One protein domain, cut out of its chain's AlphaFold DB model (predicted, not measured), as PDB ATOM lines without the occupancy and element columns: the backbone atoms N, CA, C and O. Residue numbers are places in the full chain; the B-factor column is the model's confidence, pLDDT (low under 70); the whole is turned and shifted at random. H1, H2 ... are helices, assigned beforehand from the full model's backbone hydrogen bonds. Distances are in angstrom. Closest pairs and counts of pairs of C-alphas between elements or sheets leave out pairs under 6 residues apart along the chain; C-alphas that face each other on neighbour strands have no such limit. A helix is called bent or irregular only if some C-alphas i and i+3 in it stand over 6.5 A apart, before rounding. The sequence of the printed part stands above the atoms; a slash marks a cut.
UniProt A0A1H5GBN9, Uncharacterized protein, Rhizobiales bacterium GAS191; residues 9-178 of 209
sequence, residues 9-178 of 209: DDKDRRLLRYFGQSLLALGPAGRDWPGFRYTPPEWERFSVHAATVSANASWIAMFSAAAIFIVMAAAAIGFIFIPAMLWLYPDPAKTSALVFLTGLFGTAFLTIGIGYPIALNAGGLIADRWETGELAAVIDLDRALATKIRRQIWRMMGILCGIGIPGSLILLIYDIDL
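This is residues 9 to 178 of the 209 residues of an uncharacterized protein of Rhizobiales bacterium GAS191 (UniProt A0A1H5GBN9). Three long helices, H3, H4 and H5, make an elongated row with H4 in the middle, each running opposite to the one before; near one end the shorter H1 crosses them, and H2 packs on H1 there. The printed part has 170 residues, with five named helices, H1 to H5 in that order along the chain, and no named strand; the class is all helix. It is loose, with a radius of gyration of the C-alphas of 19.1 A, and spans 59 by 32 by 29 A.

Begin with the longest helices, of 34 residues each. Find C-alpha 55 at (34.987, -53.101, 62.336); from there H3, residues 55 to 88, runs 47.3 A to C-alpha 88 at (31.684, -12.788, 37.740). H3 is only just irregular: C-alphas 79 and 82 are 6.51 A apart. H4, residues 97 to 130, runs 47.0 A and has a kink of 33 degrees near residue 116. H5, residues 140 to 173, runs 49.7 A and ends with C-alpha 173 at (17.379, -27.788, 26.803). Look before these for H1, residues 9 to 25, 23.9 A long, and H2, residues 40 to 50, 15.1 A long.

Start at Ala 65 and Gly 123, the closest C-alphas of H3 and H4, 4.2 A apart; these helices touch as a hairpin, opposite ways at a shallow tilt of 30 degrees. H4 and H5 form another hairpin, opposite ways at a shallow tilt of 32 degrees, closest at the C-alphas of Gly 113 and Trp 154, 5.4 A. H3 and H5 are apart. H1 touches H4 about perpendicular, at 82 degrees, where residues 120 to 125 of H4 alone meet it; the C-alphas of Arg 14 and Gly 124 are closest, 5.9 A. With residues 9 to 16 alone H1 touches H5 at a steep tilt of 63 degrees, the same way, closest at the C-alphas of Asp 12 and Ala 146, 5.5 A. H2 touches H1 about perpendicular, at 79 degrees, closest at the C-alphas of Arg 17 and Ala 50, 4.5 A. Every O i to N i+4 pair is within hydrogen-bond range in H1 and H2; the counts are 28 of 30 in H3, 27 of 30 in H4 and 29 of 30 in H5.

The two C-alphas farthest apart, those of Lys 94 and Glu 134, are 59.0 A from each other. The printed part has no cut. The link from H1 to H2, residues 26 to 39, is long, and the one from H2 to H3 is tight. The mean pLDDT of the printed part is 89.4; look for values under 70 at residues 29 to 30 and residue 132.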
ATOM      1  N   ASP A   9      54.392 -42.342  53.543       87.25
ATOM      2  CA  ASP A   9      54.118 -43.753  53.834       87.25
ATOM      3  C   ASP A   9      52.966 -43.916  54.823       87.25
ATOM      4  O   ASP A   9      52.116 -44.782  54.646       87.25
ATOM      5  N   ASP A  10      52.841 -43.030  55.809       88.19
ATOM      6  CA  ASP A  10      51.713 -43.073  56.742       88.19
ATOM      7  C   ASP A  10      50.385 -42.729  56.069       88.19
ATOM      8  O   ASP A  10      49.342 -43.300  56.399       88.19
ATOM      9  N   LYS A  11      50.409 -41.809  55.099       89.69
ATOM     10  CA  LYS A  11      49.198 -41.439  54.363       89.69
ATOM     11  C   LYS A  11      48.759 -42.550  53.425       89.69
ATOM     12  O   LYS A  11      47.562 -42.827  53.338       89.69
ATOM     13  N   ASP A  12      49.716 -43.160  52.741       91.50
ATOM     14  CA  ASP A  12      49.485 -44.267  51.819       91.50
ATOM     15  C   ASP A  12      49.006 -45.500  52.586       91.50
ATOM     16  O   ASP A  12      47.977 -46.072  52.239       91.50
ATOM     17  N   ARG A  13      49.644 -45.829  53.713       92.31
ATOM     18  CA  ARG A  13      49.219 -46.914  54.605       92.31
ATOM     19  C   ARG A  13      47.798 -46.720  55.116       92.31
ATOM     20  O   ARG A  13      46.982 -47.624  54.982       92.31
ATOM     21  N   ARG A  14      47.457 -45.541  55.654       92.75
ATOM     22  CA  ARG A  14      46.083 -45.247  56.108       92.75
ATOM     23  C   ARG A  14      45.071 -45.385  54.983       92.75
ATOM     24  O   ARG A  14      44.018 -45.981  55.190       92.75
ATOM     25  N   LEU A  15      45.393 -44.859  53.799       91.94
ATOM     26  CA  LEU A  15      44.539 -45.024  52.629       91.94
ATOM     27  C   LEU A  15      44.300 -46.513  52.369       91.94
ATOM     28  O   LEU A  15      43.150 -46.925  52.335       91.94
ATOM     29  N   LEU A  16      45.353 -47.325  52.258       93.62
ATOM     30  CA  LEU A  16      45.235 -48.757  51.972       93.62
ATOM     31  C   LEU A  16      44.463 -49.529  53.046       93.62
ATOM     32  O   LEU A  16      43.662 -50.390  52.696       93.62
ATOM     33  N   ARG A  17      44.645 -49.191  54.326       93.12
ATOM     34  CA  ARG A  17      43.930 -49.804  55.456       93.12
ATOM     35  C   ARG A  17      42.420 -49.602  55.345       93.12
ATOM     36  O   ARG A  17      41.668 -50.566  55.222       93.12
ATOM     37  N   TYR A  18      41.969 -48.350  55.338       92.00
ATOM     38  CA  TYR A  18      40.537 -48.041  55.406       92.00
ATOM     39  C   TYR A  18      39.830 -48.172  54.049       92.00
ATOM     40  O   TYR A  18      38.696 -48.653  53.976       92.00
ATOM     41  N   PHE A  19      40.502 -47.805  52.954       89.88
ATOM     42  CA  PHE A  19      39.973 -48.009  51.605       89.88
ATOM     43  C   PHE A  19      39.933 -49.496  51.249       89.88
ATOM     44  O   PHE A  19      38.920 -49.969  50.740       89.88
ATOM     45  N   GLY A  20      40.992 -50.249  51.572       90.00
ATOM     46  CA  GLY A  20      41.045 -51.697  51.373       90.00
ATOM     47  C   GLY A  20      39.948 -52.418  52.148       90.00
ATOM     48  O   GLY A  20      39.227 -53.220  51.562       90.00
ATOM     49  N   GLN A  21      39.735 -52.062  53.419       89.38
ATOM     50  CA  GLN A  21      38.654 -52.634  54.224       89.38
ATOM     51  C   GLN A  21      37.269 -52.361  53.619       89.38
ATOM     52  O   GLN A  21      36.424 -53.253  53.567       89.38
ATOM     53  N   SER A  22      37.053 -51.153  53.091       86.00
ATOM     54  CA  SER A  22      35.806 -50.796  52.403       86.00
ATOM     55  C   SER A  22      35.616 -51.588  51.104       86.00
ATOM     56  O   SER A  22      34.522 -52.076  50.832       86.00
ATOM     57  N   LEU A  23      36.679 -51.763  50.311       85.06
ATOM     58  CA  LEU A  23      36.639 -52.545  49.072       85.06
ATOM     59  C   LEU A  23      36.391 -54.032  49.326       85.06
ATOM     60  O   LEU A  23      35.606 -54.654  48.613       85.06
ATOM     61  N   LEU A  24      37.040 -54.614  50.335       85.75
ATOM     62  CA  LEU A  24      36.877 -56.030  50.667       85.75
ATOM     63  C   LEU A  24      35.454 -56.340  51.145       85.75
ATOM     64  O   LEU A  24      34.936 -57.414  50.837       85.75
ATOM     65  N   ALA A  25      34.790 -55.384  51.804       82.25
ATOM     66  CA  ALA A  25      33.393 -55.508  52.216       82.25
ATOM     67  C   ALA A  25      32.401 -55.588  51.035       82.25
ATOM     68  O   ALA A  25      31.322 -56.157  51.192       82.25
ATOM     69  N   LEU A  26      32.758 -55.082  49.847       75.38
ATOM     70  CA  LEU A  26      31.930 -55.196  48.632       75.38
ATOM     71  C   LEU A  26      31.917 -56.620  48.046       75.38
ATOM     72  O   LEU A  26      31.117 -56.921  47.158       75.38
ATOM     73  N   GLY A  27      32.791 -57.507  48.531       73.56
ATOM     74  CA  GLY A  27      32.886 -58.886  48.066       73.56
ATOM     75  C   GLY A  27      33.358 -59.015  46.607       73.56
ATOM     76  O   GLY A  27      33.858 -58.055  46.018       73.56
ATOM     77  N   PRO A  28      33.225 -60.209  45.997       75.44
ATOM     78  CA  PRO A  28      33.723 -60.481  44.644       75.44
ATOM     79  C   PRO A  28      33.137 -59.560  43.568       75.44
ATOM     80  O   PRO A  28      33.852 -59.148  42.662       75.44
ATOM     81  N   ALA A  29      31.865 -59.172  43.708       68.56
ATOM     82  CA  ALA A  29      31.191 -58.278  42.766       68.56
ATOM     83  C   ALA A  29      31.829 -56.877  42.707       68.56
ATOM     84  O   ALA A  29      31.817 -56.239  41.658       68.56
ATOM     85  N   GLY A  30      32.433 -56.414  43.809       65.50
ATOM     86  CA  GLY A  30      33.150 -55.140  43.864       65.50
ATOM     87  C   GLY A  30      34.539 -55.163  43.221       65.50
ATOM     88  O   GLY A  30      35.152 -54.105  43.085       65.50
ATOM     89  N   ARG A  31      35.059 -56.336  42.825       72.69
ATOM     90  CA  ARG A  31      36.451 -56.478  42.359       72.69
ATOM     91  C   ARG A  31      36.656 -56.171  40.876       72.69
ATOM     92  O   ARG A  31      37.749 -55.760  40.489       72.69
ATOM     93  N   ASP A  32      35.610 -56.324  40.067       72.44
ATOM     94  CA  ASP A  32      35.702 -56.284  38.602       72.44
ATOM     95  C   ASP A  32      35.136 -55.008  37.969       72.44
ATOM     96  O   ASP A  32      34.751 -54.989  36.795       72.44
ATOM     97  N   TRP A  33      35.142 -53.899  38.707       71.06
ATOM     98  CA  TRP A  33      34.627 -52.637  38.192       71.06
ATOM     99  C   TRP A  33      35.544 -52.041  37.103       71.06
ATOM    100  O   TRP A  33      36.743 -51.831  37.342       71.06
ATOM    101  N   PRO A  34      35.026 -51.729  35.897       72.31
ATOM    102  CA  PRO A  34      35.816 -51.116  34.832       72.31
ATOM    103  C   PRO A  34      36.499 -49.821  35.294       72.31
ATOM    104  O   PRO A  34      35.866 -48.902  35.801       72.31
ATOM    105  N   GLY A  35      37.823 -49.749  35.138       74.19
ATOM    106  CA  GLY A  35      38.633 -48.615  35.607       74.19
ATOM    107  C   GLY A  35      39.108 -48.703  37.064       74.19
ATOM    108  O   GLY A  35      40.073 -48.019  37.403       74.19
ATOM    109  N   PHE A  36      38.540 -49.598  37.879       80.12
ATOM    110  CA  PHE A  36      38.898 -49.846  39.287       80.12
ATOM    111  C   PHE A  36      39.415 -51.274  39.534       80.12
ATOM    112  O   PHE A  36      39.329 -51.801  40.635       80.12
ATOM    113  N   ARG A  37      39.985 -51.909  38.504       86.75
ATOM    114  CA  ARG A  37      40.528 -53.269  38.619       86.75
ATOM    115  C   ARG A  37      41.877 -53.289  39.324       86.75
ATOM    116  O   ARG A  37      42.763 -52.479  39.012       86.75
ATOM    117  N   TYR A  38      42.040 -54.283  40.187       89.62
ATOM    118  CA  TYR A  38      43.288 -54.565  40.880       89.62
ATOM    119  C   TYR A  38      43.803 -55.968  40.549       89.62
ATOM    120  O   TYR A  38      43.019 -56.889  40.317       89.62
ATOM    121  N   THR A  39      45.121 -56.114  40.470       91.31
ATOM    122  CA  THR A  39      45.794 -57.393  40.220       91.31
ATOM    123  C   THR A  39      45.755 -58.270  41.477       91.31
ATOM    124  O   THR A  39      45.541 -57.754  42.576       91.31
ATOM    125  N   PRO A  40      45.976 -59.594  41.369       91.75
ATOM    126  CA  PRO A  40      46.016 -60.457  42.549       91.75
ATOM    127  C   PRO A  40      47.018 -59.993  43.626       91.75
ATOM    128  O   PRO A  40      46.610 -59.915  44.784       91.75
ATOM    129  N   PRO A  41      48.256 -59.565  43.285       93.69
ATOM    130  CA  PRO A  41      49.174 -58.994  44.275       93.69
ATOM    131  C   PRO A  41      48.645 -57.715  44.940       93.69
ATOM    132  O   PRO A  41      48.843 -57.507  46.131       93.69
ATOM    133  N   GLU A  42      47.939 -56.849  44.207       93.88
ATOM    134  CA  GLU A  42      47.342 -55.637  44.784       93.88
ATOM    135  C   GLU A  42      46.204 -55.973  45.767       93.88
ATOM    136  O   GLU A  42      46.099 -55.352  46.825       93.88
ATOM    137  N   TRP A  43      45.385 -56.989  45.466       92.31
ATOM    138  CA  TRP A  43      44.355 -57.492  46.389       92.31
ATOM    139  C   TRP A  43      44.940 -58.103  47.660       92.31
ATOM    140  O   TRP A  43      44.373 -57.940  48.744       92.31
ATOM    141  N   GLU A  44      46.078 -58.782  47.547       93.19
ATOM    142  CA  GLU A  44      46.810 -59.295  48.701       93.19
ATOM    143  C   GLU A  44      47.287 -58.145  49.593       93.19
ATOM    144  O   GLU A  44      47.044 -58.166  50.799       93.19
ATOM    145  N   ARG A  45      47.856 -57.082  49.008       94.25
ATOM    146  CA  ARG A  45      48.242 -55.883  49.769       94.25
ATOM    147  C   ARG A  45      47.051 -55.220  50.455       94.25
ATOM    148  O   ARG A  45      47.165 -54.866  51.627       94.25
ATOM    149  N   PHE A  46      45.899 -55.106  49.789       92.69
ATOM    150  CA  PHE A  46      44.684 -54.629  50.456       92.69
ATOM    151  C   PHE A  46      44.305 -55.501  51.646       92.69
ATOM    152  O   PHE A  46      43.978 -54.961  52.694       92.69
ATOM    153  N   SER A  47      44.386 -56.824  51.512       91.88
ATOM    154  CA  SER A  47      44.043 -57.764  52.585       91.88
ATOM    155  C   SER A  47      44.990 -57.639  53.780       91.88
ATOM    156  O   SER A  47      44.528 -57.583  54.915       91.88
ATOM    157  N   VAL A  48      46.297 -57.512  53.528       93.50
ATOM    158  CA  VAL A  48      47.318 -57.305  54.569       93.50
ATOM    159  C   VAL A  48      47.045 -56.031  55.368       93.50
ATOM    160  O   VAL A  48      47.043 -56.062  56.595       93.50
ATOM    161  N   HIS A  49      46.783 -54.909  54.693       92.56
ATOM    162  CA  HIS A  49      46.517 -53.640  55.376       92.56
ATOM    163  C   HIS A  49      45.137 -53.631  56.046       92.56
ATOM    164  O   HIS A  49      45.012 -53.205  57.190       92.56
ATOM    165  N   ALA A  50      44.100 -54.134  55.384       90.75
ATOM    166  CA  ALA A  50      42.734 -54.143  55.903       90.75
ATOM    167  C   ALA A  50      42.548 -55.060  57.123       90.75
ATOM    168  O   ALA A  50      41.763 -54.734  58.010       90.75
ATOM    169  N   ALA A  51      43.314 -56.154  57.224       88.88
ATOM    170  CA  ALA A  51      43.303 -57.041  58.392       88.88
ATOM    171  C   ALA A  51      43.711 -56.332  59.698       88.88
ATOM    172  O   ALA A  51      43.367 -56.793  60.782       88.88
ATOM    173  N   THR A  52      44.401 -55.192  59.600       88.62
ATOM    174  CA  THR A  52      44.794 -54.358  60.750       88.62
ATOM    175  C   THR A  52      43.716 -53.352  61.172       88.62
ATOM    176  O   THR A  52      44.013 -52.411  61.908       88.62
ATOM    177  N   VAL A  53      42.493 -53.465  60.643       89.12
ATOM    178  CA  VAL A  53      41.389 -52.535  60.906       89.12
ATOM    179  C   VAL A  53      40.205 -53.293  61.494       89.12
ATOM    180  O   VAL A  53      39.560 -54.108  60.831       89.12
ATOM    181  N   SER A  54      39.867 -52.980  62.739       87.69
ATOM    182  CA  SER A  54      38.647 -53.441  63.388       87.69
ATOM    183  C   SER A  54      37.397 -52.876  62.706       87.69
ATOM    184  O   SER A  54      37.398 -51.803  62.094       87.69
ATOM    185  N   ALA A  55      36.269 -53.576  62.855       83.62
ATOM    186  CA  ALA A  55      34.987 -53.101  62.336       83.62
ATOM    187  C   ALA A  55      34.622 -51.706  62.882       83.62
ATOM    188  O   ALA A  55      34.127 -50.861  62.136       83.62
ATOM    189  N   ASN A  56      34.914 -51.443  64.160       87.25
ATOM    190  CA  ASN A  56      34.626 -50.159  64.798       87.25
ATOM    191  C   ASN A  56      35.477 -49.024  64.217       87.25
ATOM    192  O   ASN A  56      34.926 -47.977  63.880       87.25
ATOM    193  N   ALA A  57      36.786 -49.225  64.039       89.44
ATOM    194  CA  ALA A  57      37.645 -48.212  63.426       89.44
ATOM    195  C   ALA A  57      37.253 -47.943  61.967       89.44
ATOM    196  O   ALA A  57      37.234 -46.788  61.546       89.44
ATOM    197  N   SER A  58      36.853 -48.973  61.216       88.38
ATOM    198  CA  SER A  58      36.323 -48.812  59.855       88.38
ATOM    199  C   SER A  58      35.087 -47.900  59.822       88.38
ATOM    200  O   SER A  58      35.021 -46.956  59.031       88.38
ATOM    201  N   TRP A  59      34.137 -48.108  60.740       88.88
ATOM    202  CA  TRP A  59      32.956 -47.247  60.872       88.88
ATOM    203  C   TRP A  59      33.309 -45.807  61.246       88.88
ATOM    204  O   TRP A  59      32.790 -44.871  60.634       88.88
ATOM    205  N   ILE A  60      34.204 -45.621  62.222       91.31
ATOM    206  CA  ILE A  60      34.673 -44.293  62.635       91.31
ATOM    207  C   ILE A  60      35.338 -43.587  61.455       91.31
ATOM    208  O   ILE A  60      35.007 -42.433  61.182       91.31
ATOM    209  N   ALA A  61      36.220 -44.271  60.722       92.19
ATOM    210  CA  ALA A  61      36.908 -43.720  59.561       92.19
ATOM    211  C   ALA A  61      35.916 -43.277  58.484       92.19
ATOM    212  O   ALA A  61      36.028 -42.165  57.975       92.19
ATOM    213  N   MET A  62      34.912 -44.103  58.179       90.19
ATOM    214  CA  MET A  62      33.905 -43.780  57.172       90.19
ATOM    215  C   MET A  62      33.067 -42.555  57.562       90.19
ATOM    216  O   MET A  62      32.941 -41.624  56.768       90.19
ATOM    217  N   PHE A  63      32.509 -42.523  58.777       92.31
ATOM    218  CA  PHE A  63      31.656 -41.408  59.206       92.31
ATOM    219  C   PHE A  63      32.435 -40.107  59.381       92.31
ATOM    220  O   PHE A  63      31.954 -39.048  58.981       92.31
ATOM    221  N   SER A  64      33.640 -40.174  59.946       94.88
ATOM    222  CA  SER A  64      34.489 -38.993  60.095       94.88
ATOM    223  C   SER A  64      34.961 -38.468  58.740       94.88
ATOM    224  O   SER A  64      34.857 -37.266  58.503       94.88
ATOM    225  N   ALA A  65      35.374 -39.337  57.811       94.19
ATOM    226  CA  ALA A  65      35.687 -38.933  56.443       94.19
ATOM    227  C   ALA A  65      34.473 -38.287  55.761       94.19
ATOM    228  O   ALA A  65      34.603 -37.212  55.182       94.19
ATOM    229  N   ALA A  66      33.282 -38.879  55.877       93.19
ATOM    230  CA  ALA A  66      32.063 -38.305  55.313       93.19
ATOM    231  C   ALA A  66      31.753 -36.916  55.898       93.19
ATOM    232  O   ALA A  66      31.514 -35.977  55.142       93.19
ATOM    233  N   ALA A  67      31.815 -36.756  57.223       96.00
ATOM    234  CA  ALA A  67      31.584 -35.473  57.884       96.00
ATOM    235  C   ALA A  67      32.599 -34.406  57.443       96.00
ATOM    236  O   ALA A  67      32.214 -33.297  57.075       96.00
ATOM    237  N   ILE A  68      33.889 -34.753  57.411       96.69
ATOM    238  CA  ILE A  68      34.966 -33.861  56.958       96.69
ATOM    239  C   ILE A  68      34.751 -33.468  55.495       96.69
ATOM    240  O   ILE A  68      34.870 -32.295  55.143       96.69
ATOM    241  N   PHE A  69      34.394 -34.429  54.645       96.00
ATOM    242  CA  PHE A  69      34.104 -34.179  53.240       96.00
ATOM    243  C   PHE A  69      32.914 -33.230  53.054       96.00
ATOM    244  O   PHE A  69      33.012 -32.285  52.275       96.00
ATOM    245  N   ILE A  70      31.823 -33.428  53.801       94.94
ATOM    246  CA  ILE A  70      30.640 -32.556  53.765       94.94
ATOM    247  C   ILE A  70      31.005 -31.128  54.174       94.94
ATOM    248  O   ILE A  70      30.608 -30.184  53.494       94.94
ATOM    249  N   VAL A  71      31.797 -30.957  55.236       96.44
ATOM    250  CA  VAL A  71      32.264 -29.632  55.673       96.44
ATOM    251  C   VAL A  71      33.122 -28.971  54.593       96.44
ATOM    252  O   VAL A  71      32.906 -27.803  54.276       96.44
ATOM    253  N   MET A  72      34.053 -29.708  53.976       95.69
ATOM    254  CA  MET A  72      34.865 -29.180  52.874       95.69
ATOM    255  C   MET A  72      34.019 -28.806  51.655       95.69
ATOM    256  O   MET A  72      34.261 -27.767  51.049       95.69
ATOM    257  N   ALA A  73      33.016 -29.612  51.309       94.50
ATOM    258  CA  ALA A  73      32.114 -29.320  50.203       94.50
ATOM    259  C   ALA A  73      31.256 -28.080  50.478       94.50
ATOM    260  O   ALA A  73      31.148 -27.206  49.619       94.50
ATOM    261  N   ALA A  74      30.705 -27.957  51.687       95.31
ATOM    262  CA  ALA A  74      29.965 -26.773  52.105       95.31
ATOM    263  C   ALA A  74      30.848 -25.516  52.063       95.31
ATOM    264  O   ALA A  74      30.417 -24.485  51.551       95.31
ATOM    265  N   ALA A  75      32.098 -25.614  52.525       95.50
ATOM    266  CA  ALA A  75      33.062 -24.521  52.457       95.50
ATOM    267  C   ALA A  75      33.425 -24.153  51.008       95.50
ATOM    268  O   ALA A  75      33.441 -22.974  50.668       95.50
ATOM    269  N   ALA A  76      33.661 -25.134  50.134       95.12
ATOM    270  CA  ALA A  76      33.943 -24.884  48.722       95.12
ATOM    271  C   ALA A  76      32.762 -24.187  48.029       95.12
ATOM    272  O   ALA A  76      32.953 -23.224  47.290       95.12
ATOM    273  N   ILE A  77      31.527 -24.605  48.306       94.38
ATOM    274  CA  ILE A  77      30.347 -23.936  47.755       94.38
ATOM    275  C   ILE A  77      30.194 -22.522  48.329       94.38
ATOM    276  O   ILE A  77      30.059 -21.565  47.569       94.38
ATOM    277  N   GLY A  78      30.244 -22.381  49.654       95.06
ATOM    278  CA  GLY A  78      29.970 -21.125  50.352       95.06
ATOM    279  C   GLY A  78      31.040 -20.051  50.171       95.06
ATOM    280  O   GLY A  78      30.702 -18.876  50.066       95.06
ATOM    281  N   PHE A  79      32.316 -20.436  50.105       95.12
ATOM    282  CA  PHE A  79      33.440 -19.494  50.059       95.12
ATOM    283  C   PHE A  79      34.134 -19.408  48.699       95.12
ATOM    284  O   PHE A  79      34.875 -18.456  48.475       95.12
ATOM    285  N   ILE A  80      33.911 -20.365  47.793       93.38
ATOM    286  CA  ILE A  80      34.541 -20.359  46.465       93.38
ATOM    287  C   ILE A  80      33.481 -20.189  45.385       93.38
ATOM    288  O   ILE A  80      33.474 -19.168  44.704       93.38
ATOM    289  N   PHE A  81      32.565 -21.148  45.238       94.31
ATOM    290  CA  PHE A  81      31.609 -21.141  44.130       94.31
ATOM    291  C   PHE A  81      30.648 -19.953  44.188       94.31
ATOM    292  O   PHE A  81      30.582 -19.187  43.232       94.31
ATOM    293  N   ILE A  82      29.928 -19.770  45.300       93.50
ATOM    294  CA  ILE A  82      28.940 -18.690  45.430       93.50
ATOM    295  C   ILE A  82      29.607 -17.315  45.264       93.50
ATOM    296  O   ILE A  82      29.138 -16.547  44.421       93.50
ATOM    297  N   PRO A  83      30.711 -16.989  45.967       93.88
ATOM    298  CA  PRO A  83      31.371 -15.699  45.792       93.88
ATOM    299  C   PRO A  83      31.919 -15.495  44.378       93.88
ATOM    300  O   PRO A  83      31.756 -14.412  43.824       93.88
ATOM    301  N   ALA A  84      32.515 -16.523  43.762       92.25
ATOM    302  CA  ALA A  84      33.006 -16.425  42.389       92.25
ATOM    303  C   ALA A  84      31.868 -16.171  41.393       92.25
ATOM    304  O   ALA A  84      32.010 -15.331  40.505       92.25
ATOM    305  N   MET A  85      30.729 -16.849  41.558       93.25
ATOM    306  CA  MET A  85      29.556 -16.649  40.708       93.25
ATOM    307  C   MET A  85      28.961 -15.253  40.884       93.25
ATOM    308  O   MET A  85      28.686 -14.602  39.885       93.25
ATOM    309  N   LEU A  86      28.828 -14.759  42.119       92.31
ATOM    310  CA  LEU A  86      28.326 -13.406  42.379       92.31
ATOM    311  C   LEU A  86      29.289 -12.313  41.901       92.31
ATOM    312  O   LEU A  86      28.850 -11.231  41.524       92.31
ATOM    313  N   TRP A  87      30.596 -12.578  41.904       92.69
ATOM    314  CA  TRP A  87      31.596 -11.632  41.415       92.69
ATOM    315  C   TRP A  87      31.638 -11.564  39.884       92.69
ATOM    316  O   TRP A  87      31.647 -10.472  39.320       92.69
ATOM    317  N   LEU A  88      31.640 -12.715  39.205       91.19
ATOM    318  CA  LEU A  88      31.684 -12.788  37.740       91.19
ATOM    319  C   LEU A  88      30.327 -12.473  37.096       91.19
ATOM    320  O   LEU A  88      30.280 -11.893  36.012       91.19
ATOM    321  N   TYR A  89      29.234 -12.845  37.763       91.50
ATOM    322  CA  TYR A  89      27.860 -12.678  37.297       91.50
ATOM    323  C   TYR A  89      26.973 -12.125  38.427       91.50
ATOM    324  O   TYR A  89      26.198 -12.866  39.036       91.50
ATOM    325  N   PRO A  90      27.046 -10.807  38.701       88.94
ATOM    326  CA  PRO A  90      26.312 -10.174  39.804       88.94
ATOM    327  C   PRO A  90      24.789 -10.261  39.694       88.94
ATOM    328  O   PRO A  90      24.092 -10.115  40.694       88.94
ATOM    329  N   ASP A  91      24.276 -10.480  38.482       90.06
ATOM    330  CA  ASP A  91      22.864 -10.716  38.199       90.06
ATOM    331  C   ASP A  91      22.665 -12.202  37.834       90.06
ATOM    332  O   ASP A  91      22.883 -12.590  36.675       90.06
ATOM    333  N   PRO A  92      22.263 -13.061  38.795       82.25
ATOM    334  CA  PRO A  92      22.118 -14.495  38.565       82.25
ATOM    335  C   PRO A  92      21.119 -14.825  37.454       82.25
ATOM    336  O   PRO A  92      21.305 -15.810  36.744       82.25
ATOM    337  N   ALA A  93      20.103 -13.979  37.248       85.56
ATOM    338  CA  ALA A  93      19.077 -14.190  36.229       85.56
ATOM    339  C   ALA A  93      19.627 -14.096  34.795       85.56
ATOM    340  O   ALA A  93      19.012 -14.606  33.862       85.56
ATOM    341  N   LYS A  94      20.793 -13.465  34.613       86.62
ATOM    342  CA  LYS A  94      21.478 -13.347  33.317       86.62
ATOM    343  C   LYS A  94      22.599 -14.364  33.130       86.62
ATOM    344  O   LYS A  94      23.241 -14.383  32.081       86.62
ATOM    345  N   THR A  95      22.860 -15.199  34.131       89.62
ATOM    346  CA  THR A  95      23.905 -16.220  34.045       89.62
ATOM    347  C   THR A  95      23.439 -17.344  33.132       89.62
ATOM    348  O   THR A  95      22.389 -17.943  33.354       89.62
ATOM    349  N   SER A  96      24.227 -17.670  32.108       91.38
ATOM    350  CA  SER A  96      23.893 -18.799  31.240       91.38
ATOM    351  C   SER A  96      24.018 -20.126  31.995       91.38
ATOM    352  O   SER A  96      24.921 -20.318  32.818       91.38
ATOM    353  N   ALA A  97      23.141 -21.080  31.673       89.19
ATOM    354  CA  ALA A  97      23.166 -22.411  32.275       89.19
ATOM    355  C   ALA A  97      24.528 -23.103  32.098       89.19
ATOM    356  O   ALA A  97      25.030 -23.725  33.031       89.19
ATOM    357  N   LEU A  98      25.164 -22.949  30.930       90.50
ATOM    358  CA  LEU A  98      26.486 -23.514  30.653       90.50
ATOM    359  C   LEU A  98      27.545 -22.997  31.631       90.50
ATOM    360  O   LEU A  98      28.319 -23.791  32.164       90.50
ATOM    361  N   VAL A  99      27.583 -21.687  31.875       90.75
ATOM    362  CA  VAL A  99      28.542 -21.077  32.804       90.75
ATOM    363  C   VAL A  99      28.296 -21.580  34.221       90.75
ATOM    364  O   VAL A  99      29.234 -22.041  34.871       90.75
ATOM    365  N   PHE A 100      27.042 -21.543  34.678       91.31
ATOM    366  CA  PHE A 100      26.675 -22.016  36.011       91.31
ATOM    367  C   PHE A 100      27.064 -23.487  36.215       91.31
ATOM    368  O   PHE A 100      27.749 -23.820  37.182       91.31
ATOM    369  N   LEU A 101      26.689 -24.363  35.277       92.69
ATOM    370  CA  LEU A 101      26.997 -25.791  35.337       92.69
ATOM    371  C   LEU A 101      28.505 -26.041  35.273       92.69
ATOM    372  O   LEU A 101      29.013 -26.853  36.039       92.69
ATOM    373  N   THR A 102      29.240 -25.326  34.423       91.88
ATOM    374  CA  THR A 102      30.702 -25.462  34.341       91.88
ATOM    375  C   THR A 102      31.365 -25.066  35.658       91.88
ATOM    376  O   THR A 102      32.223 -25.796  36.152       91.88
ATOM    377  N   GLY A 103      30.941 -23.959  36.271       92.56
ATOM    378  CA  GLY A 103      31.438 -23.540  37.581       92.56
ATOM    379  C   GLY A 103      31.104 -24.550  38.682       92.56
ATOM    380  O   GLY A 103      31.967 -24.893  39.494       92.56
ATOM    381  N   LEU A 104      29.880 -25.083  38.681       93.00
ATOM    382  CA  LEU A 104      29.423 -26.062  39.665       93.00
ATOM    383  C   LEU A 104      30.194 -27.381  39.538       93.00
ATOM    384  O   LEU A 104      30.765 -27.861  40.516       93.00
ATOM    385  N   PHE A 105      30.263 -27.947  38.331       94.00
ATOM    386  CA  PHE A 105      30.991 -29.189  38.071       94.00
ATOM    387  C   PHE A 105      32.503 -29.015  38.220       94.00
ATOM    388  O   PHE A 105      33.158 -29.945  38.682       94.00
ATOM    389  N   GLY A 106      33.057 -27.840  37.915       93.31
ATOM    390  CA  GLY A 106      34.452 -27.502  38.205       93.31
ATOM    391  C   GLY A 106      34.736 -27.471  39.708       93.31
ATOM    392  O   GLY A 106      35.705 -28.068  40.175       93.31
ATOM    393  N   THR A 107      33.839 -26.868  40.491       93.69
ATOM    394  CA  THR A 107      33.934 -26.871  41.960       93.69
ATOM    395  C   THR A 107      33.818 -28.290  42.512       93.69
ATOM    396  O   THR A 107      34.618 -28.690  43.358       93.69
ATOM    397  N   ALA A 108      32.871 -29.087  42.009       91.94
ATOM    398  CA  ALA A 108      32.701 -30.484  42.399       91.94
ATOM    399  C   ALA A 108      33.927 -31.337  42.036       91.94
ATOM    400  O   ALA A 108      34.366 -32.151  42.847       91.94
ATOM    401  N   PHE A 109      34.516 -31.118  40.858       93.25
ATOM    402  CA  PHE A 109      35.724 -31.803  40.403       93.25
ATOM    403  C   PHE A 109      36.892 -31.573  41.363       93.25
ATOM    404  O   PHE A 109      37.542 -32.533  41.773       93.25
ATOM    405  N   LEU A 110      37.121 -30.327  41.784       90.06
ATOM    406  CA  LEU A 110      38.168 -29.997  42.755       90.06
ATOM    407  C   LEU A 110      37.842 -30.531  44.151       90.06
ATOM    408  O   LEU A 110      38.689 -31.149  44.796       90.06
ATOM    409  N   THR A 111      36.603 -30.339  44.600       92.75
ATOM    410  CA  THR A 111      36.159 -30.757  45.934       92.75
ATOM    411  C   THR A 111      36.260 -32.266  46.091       92.75
ATOM    412  O   THR A 111      36.801 -32.734  47.084       92.75
ATOM    413  N   ILE A 112      35.804 -33.055  45.118       88.94
ATOM    414  CA  ILE A 112      35.894 -34.516  45.200       88.94
ATOM    415  C   ILE A 112      37.309 -34.987  44.847       88.94
ATOM    416  O   ILE A 112      37.869 -35.797  45.574       88.94
ATOM    417  N   GLY A 113      37.938 -34.460  43.795       88.25
ATOM    418  CA  GLY A 113      39.280 -34.881  43.373       88.25
ATOM    419  C   GLY A 113      40.360 -34.670  44.440       88.25
ATOM    420  O   GLY A 113      41.241 -35.516  44.598       88.25
ATOM    421  N   ILE A 114      40.272 -33.580  45.210       90.00
ATOM    422  CA  ILE A 114      41.236 -33.229  46.263       90.00
ATOM    423  C   ILE A 114      40.660 -33.498  47.654       90.00
ATOM    424  O   ILE A 114      41.300 -34.148  48.483       90.00
ATOM    425  N   GLY A 115      39.447 -33.019  47.918       91.06
ATOM    426  CA  GLY A 115      38.824 -33.108  49.235       91.06
ATOM    427  C   GLY A 115      38.491 -34.541  49.637       91.06
ATOM    428  O   GLY A 115      38.698 -34.887  50.794       91.06
ATOM    429  N   TYR A 116      38.061 -35.418  48.725       89.94
ATOM    430  CA  TYR A 116      37.759 -36.805  49.105       89.94
ATOM    431  C   TYR A 116      39.003 -37.575  49.597       89.94
ATOM    432  O   TYR A 116      38.947 -38.128  50.697       89.94
ATOM    433  N   PRO A 117      40.163 -37.562  48.903       89.56
ATOM    434  CA  PRO A 117      41.396 -38.139  49.447       89.56
ATOM    435  C   PRO A 117      41.832 -37.550  50.796       89.56
ATOM    436  O   PRO A 117      42.298 -38.292  51.663       89.56
ATOM    437  N   ILE A 118      41.682 -36.232  50.986       92.69
ATOM    438  CA  ILE A 118      41.987 -35.568  52.263       92.69
ATOM    439  C   ILE A 118      41.057 -36.088  53.361       92.69
ATOM    440  O   ILE A 118      41.530 -36.479  54.427       92.69
ATOM    441  N   ALA A 119      39.755 -36.144  53.086       94.06
ATOM    442  CA  ALA A 119      38.744 -36.634  54.010       94.06
ATOM    443  C   ALA A 119      38.990 -38.088  54.415       94.06
ATOM    444  O   ALA A 119      38.968 -38.391  55.603       94.06
ATOM    445  N   LEU A 120      39.287 -38.972  53.455       91.62
ATOM    446  CA  LEU A 120      39.625 -40.368  53.741       91.62
ATOM    447  C   LEU A 120      40.842 -40.477  54.662       91.62
ATOM    448  O   LEU A 120      40.830 -41.242  55.625       91.62
ATOM    449  N   ASN A 121      41.892 -39.698  54.393       93.00
ATOM    450  CA  ASN A 121      43.098 -39.736  55.212       93.00
ATOM    451  C   ASN A 121      42.870 -39.177  56.624       93.00
ATOM    452  O   ASN A 121      43.372 -39.746  57.593       93.00
ATOM    453  N   ALA A 122      42.118 -38.083  56.737       94.06
ATOM    454  CA  ALA A 122      41.782 -37.461  58.011       94.06
ATOM    455  C   ALA A 122      40.836 -38.340  58.840       94.06
ATOM    456  O   ALA A 122      41.039 -38.486  60.043       94.06
ATOM    457  N   GLY A 123      39.857 -38.986  58.204       93.12
ATOM    458  CA  GLY A 123      38.988 -39.950  58.870       93.12
ATOM    459  C   GLY A 123      39.761 -41.169  59.369       93.12
ATOM    460  O   GLY A 123      39.601 -41.575  60.517       93.12
ATOM    461  N   GLY A 124      40.691 -41.684  58.559       92.31
ATOM    462  CA  GLY A 124      41.615 -42.736  58.986       92.31
ATOM    463  C   GLY A 124      42.512 -42.313  60.152       92.31
ATOM    464  O   GLY A 124      42.680 -43.071  61.096       92.31
ATOM    465  N   LEU A 125      43.028 -41.078  60.145       93.69
ATOM    466  CA  LEU A 125      43.818 -40.528  61.257       93.69
ATOM    467  C   LEU A 125      43.018 -40.465  62.564       93.69
ATOM    468  O   LEU A 125      43.569 -40.682  63.641       93.69
ATOM    469  N   ILE A 126      41.733 -40.123  62.481       93.69
ATOM    470  CA  ILE A 126      40.844 -40.142  63.642       93.69
ATOM    471  C   ILE A 126      40.685 -41.589  64.107       93.69
ATOM    472  O   ILE A 126      40.966 -41.877  65.266       93.69
ATOM    473  N   ALA A 127      40.311 -42.496  63.206       92.38
ATOM    474  CA  ALA A 127      40.076 -43.902  63.515       92.38
ATOM    475  C   ALA A 127      41.303 -44.638  64.075       92.38
ATOM    476  O   ALA A 127      41.139 -45.499  64.935       92.38
ATOM    477  N   ASP A 128      42.520 -44.247  63.687       90.94
ATOM    478  CA  ASP A 128      43.770 -44.831  64.191       90.94
ATOM    479  C   ASP A 128      43.903 -44.742  65.718       90.94
ATOM    480  O   ASP A 128      44.586 -45.563  66.318       90.94
ATOM    481  N   ARG A 129      43.210 -43.805  66.381       88.69
ATOM    482  CA  ARG A 129      43.194 -43.705  67.854       88.69
ATOM    483  C   ARG A 129      42.507 -44.889  68.542       88.69
ATOM    484  O   ARG A 129      42.641 -45.041  69.753       88.69
ATOM    485  N   TRP A 130      41.754 -45.683  67.788       83.25
ATOM    486  CA  TRP A 130      41.051 -46.877  68.255       83.25
ATOM    487  C   TRP A 130      41.718 -48.177  67.792       83.25
ATOM    488  O   TRP A 130      41.191 -49.254  68.057       83.25
ATOM    489  N   GLU A 131      42.875 -48.088  67.134       82.44
ATOM    490  CA  GLU A 131      43.657 -49.235  66.683       82.44
ATOM    491  C   GLU A 131      44.965 -49.323  67.470       82.44
ATOM    492  O   GLU A 131      45.724 -48.361  67.555       82.44
ATOM    493  N   THR A 132      45.245 -50.494  68.038       65.75
ATOM    494  CA  THR A 132      46.486 -50.767  68.787       65.75
ATOM    495  C   THR A 132      47.320 -51.879  68.152       65.75
ATOM    496  O   THR A 132      48.303 -52.323  68.741       65.75
ATOM    497  N   GLY A 133      46.905 -52.368  66.980       70.19
ATOM    498  CA  GLY A 133      47.568 -53.452  66.262       70.19
ATOM    499  C   GLY A 133      48.865 -53.018  65.581       70.19
ATOM    500  O   GLY A 133      49.059 -51.850  65.243       70.19
ATOM    501  N   GLU A 134      49.748 -53.988  65.352       79.75
ATOM    502  CA  GLU A 134      50.972 -53.766  64.592       79.75
ATOM    503  C   GLU A 134      50.636 -53.400  63.140       79.75
ATOM    504  O   GLU A 134      49.853 -54.068  62.460       79.75
ATOM    505  N   LEU A 135      51.213 -52.297  62.667       85.69
ATOM    506  CA  LEU A 135      50.980 -51.810  61.316       85.69
ATOM    507  C   LEU A 135      51.880 -52.555  60.337       85.69
ATOM    508  O   LEU A 135      53.097 -52.589  60.510       85.69
ATOM    509  N   ALA A 136      51.296 -53.044  59.244       85.69
ATOM    510  CA  ALA A 136      52.073 -53.614  58.156       85.69
ATOM    511  C   ALA A 136      53.098 -52.597  57.616       85.69
ATOM    512  O   ALA A 136      52.817 -51.394  57.484       85.69
ATOM    513  N   ALA A 137      54.295 -53.092  57.300       86.69
ATOM    514  CA  ALA A 137      55.335 -52.299  56.660       86.69
ATOM    515  C   ALA A 137      54.902 -51.886  55.246       86.69
ATOM    516  O   ALA A 137      54.315 -52.681  54.502       86.69
ATOM    517  N   VAL A 138      55.206 -50.636  54.888       88.81
ATOM    518  CA  VAL A 138      54.940 -50.082  53.557       88.81
ATOM    519  C   VAL A 138      56.066 -50.493  52.616       88.81
ATOM    520  O   VAL A 138      57.237 -50.277  52.918       88.81
ATOM    521  N   ILE A 139      55.699 -51.071  51.474       92.12
ATOM    522  CA  ILE A 139      56.632 -51.440  50.398       92.12
ATOM    523  C   ILE A 139      56.370 -50.615  49.132       92.12
ATOM    524  O   ILE A 139      55.344 -49.948  49.011       92.12
ATOM    525  N   ASP A 140      57.252 -50.697  48.136       92.50
ATOM    526  CA  ASP A 140      57.096 -49.937  46.884       92.50
ATOM    527  C   ASP A 140      55.788 -50.236  46.144       92.50
ATOM    528  O   ASP A 140      55.162 -49.332  45.585       92.50
ATOM    529  N   LEU A 141      55.322 -51.487  46.205       92.81
ATOM    530  CA  LEU A 141      54.028 -51.866  45.643       92.81
ATOM    531  C   LEU A 141      52.865 -51.118  46.319       92.81
ATOM    532  O   LEU A 141      51.916 -50.741  45.637       92.81
ATOM    533  N   ASP A 142      52.946 -50.845  47.623       94.25
ATOM    534  CA  ASP A 142      51.912 -50.105  48.358       94.25
ATOM    535  C   ASP A 142      51.856 -48.640  47.919       94.25
ATOM    536  O   ASP A 142      50.776 -48.088  47.710       94.25
ATOM    537  N   ARG A 143      53.021 -48.018  47.709       93.69
ATOM    538  CA  ARG A 143      53.134 -46.638  47.207       93.69
ATOM    539  C   ARG A 143      52.568 -46.521  45.791       93.69
ATOM    540  O   ARG A 143      51.802 -45.599  45.478       93.69
ATOM    541  N   ALA A 144      52.896 -47.488  44.933       93.94
ATOM    542  CA  ALA A 144      52.349 -47.577  43.582       93.94
ATOM    543  C   ALA A 144      50.825 -47.782  43.604       93.94
ATOM    544  O   ALA A 144      50.098 -47.107  42.868       93.94
ATOM    545  N   LEU A 145      50.328 -48.646  44.494       94.56
ATOM    546  CA  LEU A 145      48.904 -48.913  44.671       94.56
ATOM    547  C   LEU A 145      48.148 -47.678  45.184       94.56
ATOM    548  O   LEU A 145      47.126 -47.304  44.609       94.56
ATOM    549  N   ALA A 146      48.668 -46.974  46.190       93.06
ATOM    550  CA  ALA A 146      48.085 -45.727  46.686       93.06
ATOM    551  C   ALA A 146      48.010 -44.653  45.584       93.06
ATOM    552  O   ALA A 146      46.989 -43.977  45.415       93.06
ATOM    553  N   THR A 147      49.060 -44.542  44.768       93.25
ATOM    554  CA  THR A 147      49.091 -43.643  43.606       93.25
ATOM    555  C   THR A 147      48.059 -44.042  42.551       93.25
ATOM    556  O   THR A 147      47.360 -43.180  42.004       93.25
ATOM    557  N   LYS A 148      47.904 -45.345  42.291       94.06
ATOM    558  CA  LYS A 148      46.886 -45.885  41.384       94.06
ATOM    559  C   LYS A 148      45.478 -45.518  41.850       94.06
ATOM    560  O   LYS A 148      44.712 -45.002  41.039       94.06
ATOM    561  N   ILE A 149      45.164 -45.695  43.135       91.75
ATOM    562  CA  ILE A 149      43.860 -45.333  43.720       91.75
ATOM    563  C   ILE A 149      43.574 -43.844  43.511       91.75
ATOM    564  O   ILE A 149      42.523 -43.480  42.983       91.75
ATOM    565  N   ARG A 150      44.531 -42.967  43.844       90.56
ATOM    566  CA  ARG A 150      44.390 -41.515  43.628       90.56
ATOM    567  C   ARG A 150      44.111 -41.193  42.161       90.56
ATOM    568  O   ARG A 150      43.193 -40.433  41.861       90.56
ATOM    569  N   ARG A 151      44.849 -41.807  41.230       91.62
ATOM    570  CA  ARG A 151      44.632 -41.626  39.787       91.62
ATOM    571  C   ARG A 151      43.253 -42.123  39.344       91.62
ATOM    572  O   ARG A 151      42.635 -41.489  38.494       91.62
ATOM    573  N   GLN A 152      42.764 -43.234  39.893       90.81
ATOM    574  CA  GLN A 152      41.426 -43.753  39.595       90.81
ATOM    575  C   GLN A 152      40.328 -42.791  40.061       90.81
ATOM    576  O   GLN A 152      39.420 -42.509  39.282       90.81
ATOM    577  N   ILE A 153      40.458 -42.214  41.262       88.81
ATOM    578  CA  ILE A 153      39.537 -41.188  41.780       88.81
ATOM    579  C   ILE A 153      39.491 -39.984  40.831       88.81
ATOM    580  O   ILE A 153      38.415 -39.602  40.378       88.81
ATOM    581  N   TRP A 154      40.650 -39.439  40.452       90.38
ATOM    582  CA  TRP A 154      40.723 -38.307  39.521       90.38
ATOM    583  C   TRP A 154      40.114 -38.612  38.153       90.38
ATOM    584  O   TRP A 154      39.382 -37.790  37.603       90.38
ATOM    585  N   ARG A 155      40.376 -39.801  37.604       90.56
ATOM    586  CA  ARG A 155      39.793 -40.234  36.325       90.56
ATOM    587  C   ARG A 155      38.277 -40.354  36.407       90.56
ATOM    588  O   ARG A 155      37.591 -39.863  35.518       90.56
ATOM    589  N   MET A 156      37.759 -40.983  37.461       88.19
ATOM    590  CA  MET A 156      36.319 -41.120  37.674       88.19
ATOM    591  C   MET A 156      35.658 -39.749  37.790       88.19
ATOM    592  O   MET A 156      34.642 -39.513  37.146       88.19
ATOM    593  N   MET A 157      36.270 -38.825  38.531       89.88
ATOM    594  CA  MET A 157      35.764 -37.461  38.637       89.88
ATOM    595  C   MET A 157      35.799 -36.709  37.316       89.88
ATOM    596  O   MET A 157      34.839 -36.018  36.992       89.88
ATOM    597  N   GLY A 158      36.853 -36.884  36.518       89.50
ATOM    598  CA  GLY A 158      36.932 -36.288  35.185       89.50
ATOM    599  C   GLY A 158      35.805 -36.775  34.279       89.50
ATOM    600  O   GLY A 158      35.172 -35.973  33.602       89.50
ATOM    601  N   ILE A 159      35.500 -38.075  34.321       90.06
ATOM    602  CA  ILE A 159      34.393 -38.666  33.560       90.06
ATOM    603  C   ILE A 159      33.043 -38.155  34.077       90.06
ATOM    604  O   ILE A 159      32.226 -37.701  33.282       90.06
ATOM    605  N   LEU A 160      32.808 -38.193  35.392       88.56
ATOM    606  CA  LEU A 160      31.542 -37.765  35.995       88.56
ATOM    607  C   LEU A 160      31.254 -36.286  35.733       88.56
ATOM    608  O   LEU A 160      30.146 -35.948  35.328       88.56
ATOM    609  N   CYS A 161      32.237 -35.406  35.915       90.69
ATOM    610  CA  CYS A 161      32.077 -33.982  35.632       90.69
ATOM    611  C   CYS A 161      31.991 -33.712  34.123       90.69
ATOM    612  O   CYS A 161      31.176 -32.897  33.694       90.69
ATOM    613  N   GLY A 162      32.778 -34.429  33.317       88.75
ATOM    614  CA  GLY A 162      32.778 -34.304  31.860       88.75
ATOM    615  C   GLY A 162      31.461 -34.726  31.210       88.75
ATOM    616  O   GLY A 162      31.029 -34.079  30.265       88.75
ATOM    617  N   ILE A 163      30.797 -35.765  31.729       92.12
ATOM    618  CA  ILE A 163      29.452 -36.189  31.298       92.12
ATOM    619  C   ILE A 163      28.369 -35.343  31.977       92.12
ATOM    620  O   ILE A 163      27.340 -35.046  31.374       92.12
ATOM    621  N   GLY A 164      28.597 -34.934  33.224       90.00
ATOM    622  CA  GLY A 164      27.632 -34.196  34.029       90.00
ATOM    623  C   GLY A 164      27.223 -32.863  33.411       90.00
ATOM    624  O   GLY A 164      26.034 -32.550  33.405       90.00
ATOM    625  N   ILE A 165      28.166 -32.118  32.824       90.94
ATOM    626  CA  ILE A 165      27.875 -30.852  32.129       90.94
ATOM    627  C   ILE A 165      26.935 -31.062  30.924       90.94
ATOM    628  O   ILE A 165      25.826 -30.525  30.957       90.94
ATOM    629  N   PRO A 166      27.296 -31.837  29.878       90.56
ATOM    630  CA  PRO A 166      26.421 -32.044  28.727       90.56
ATOM    631  C   PRO A 166      25.124 -32.770  29.101       90.56
ATOM    632  O   PRO A 166      24.073 -32.408  28.585       90.56
ATOM    633  N   GLY A 167      25.159 -33.730  30.030       90.75
ATOM    634  CA  GLY A 167      23.956 -34.407  30.517       90.75
ATOM    635  C   GLY A 167      22.966 -33.437  31.165       90.75
ATOM    636  O   GLY A 167      21.788 -33.443  30.824       90.75
ATOM    637  N   SER A 168      23.451 -32.543  32.032       90.56
ATOM    638  CA  SER A 168      22.616 -31.512  32.665       90.56
ATOM    639  C   SER A 168      22.083 -30.497  31.651       90.56
ATOM    640  O   SER A 168      20.941 -30.062  31.760       90.56
ATOM    641  N   LEU A 169      22.881 -30.141  30.640       90.56
ATOM    642  CA  LEU A 169      22.441 -29.250  29.564       90.56
ATOM    643  C   LEU A 169      21.346 -29.876  28.704       90.56
ATOM    644  O   LEU A 169      20.389 -29.186  28.385       90.56
ATOM    645  N   ILE A 170      21.449 -31.162  28.356       90.31
ATOM    646  CA  ILE A 170      20.397 -31.879  27.619       90.31
ATOM    647  C   ILE A 170      19.093 -31.843  28.417       90.31
ATOM    648  O   ILE A 170      18.061 -31.465  27.872       90.31
ATOM    649  N   LEU A 171      19.144 -32.173  29.711       89.31
ATOM    650  CA  LEU A 171      17.963 -32.128  30.577       89.31
ATOM    651  C   LEU A 171      17.306 -30.743  30.575       89.31
ATOM    652  O   LEU A 171      16.088 -30.651  30.480       89.31
ATOM    653  N   LEU A 172      18.113 -29.682  30.621       87.81
ATOM    654  CA  LEU A 172      17.628 -28.303  30.634       87.81
ATOM    655  C   LEU A 172      17.097 -27.840  29.268       87.81
ATOM    656  O   LEU A 172      16.069 -27.179  29.211       87.81
ATOM    657  N   ILE A 173      17.772 -28.182  28.168       90.75
ATOM    658  CA  ILE A 173      17.379 -27.788  26.803       90.75
ATOM    659  C   ILE A 173      16.059 -28.448  26.393       90.75
ATOM    660  O   ILE A 173      15.249 -27.822  25.715       90.75
ATOM    661  N   TYR A 174      15.850 -29.704  26.790       91.00
ATOM    662  CA  TYR A 174      14.650 -30.472  26.452       91.00
ATOM    663  C   TYR A 174      13.557 -30.411  27.526       91.00
ATOM    664  O   TYR A 174      12.562 -31.118  27.388       91.00
ATOM    665  N   ASP A 175      13.740 -29.599  28.575       86.69
ATOM    666  CA  ASP A 175      12.812 -29.466  29.709       86.69
ATOM    667  C   ASP A 175      12.373 -30.833  30.275       86.69
ATOM    668  O   ASP A 175      11.195 -31.137  30.464       86.69
ATOM    669  N   ILE A 176      13.352 -31.725  30.463       85.12
ATOM    670  CA  ILE A 176      13.100 -33.095  30.913       85.12
ATOM    671  C   ILE A 176      12.817 -33.073  32.412       85.12
ATOM    672  O   ILE A 176      13.725 -32.896  33.229       85.12
ATOM    673  N   ASP A 177      11.564 -33.341  32.773       82.38
ATOM    674  CA  ASP A 177      11.163 -33.495  34.165       82.38
ATOM    675  C   ASP A 177      11.688 -34.818  34.756       82.38
ATOM    676  O   ASP A 177      11.220 -35.916  34.438       82.38
ATOM    677  N   LEU A 178      12.686 -34.709  35.635       78.44
ATOM    678  CA  LEU A 178      13.230 -35.837  36.396       78.44
ATOM    679  C   LEU A 178      12.467 -36.113  37.696       78.44
ATOM    680  O   LEU A 178      12.772 -37.104  38.364       78.44
TER     681      LEU A 178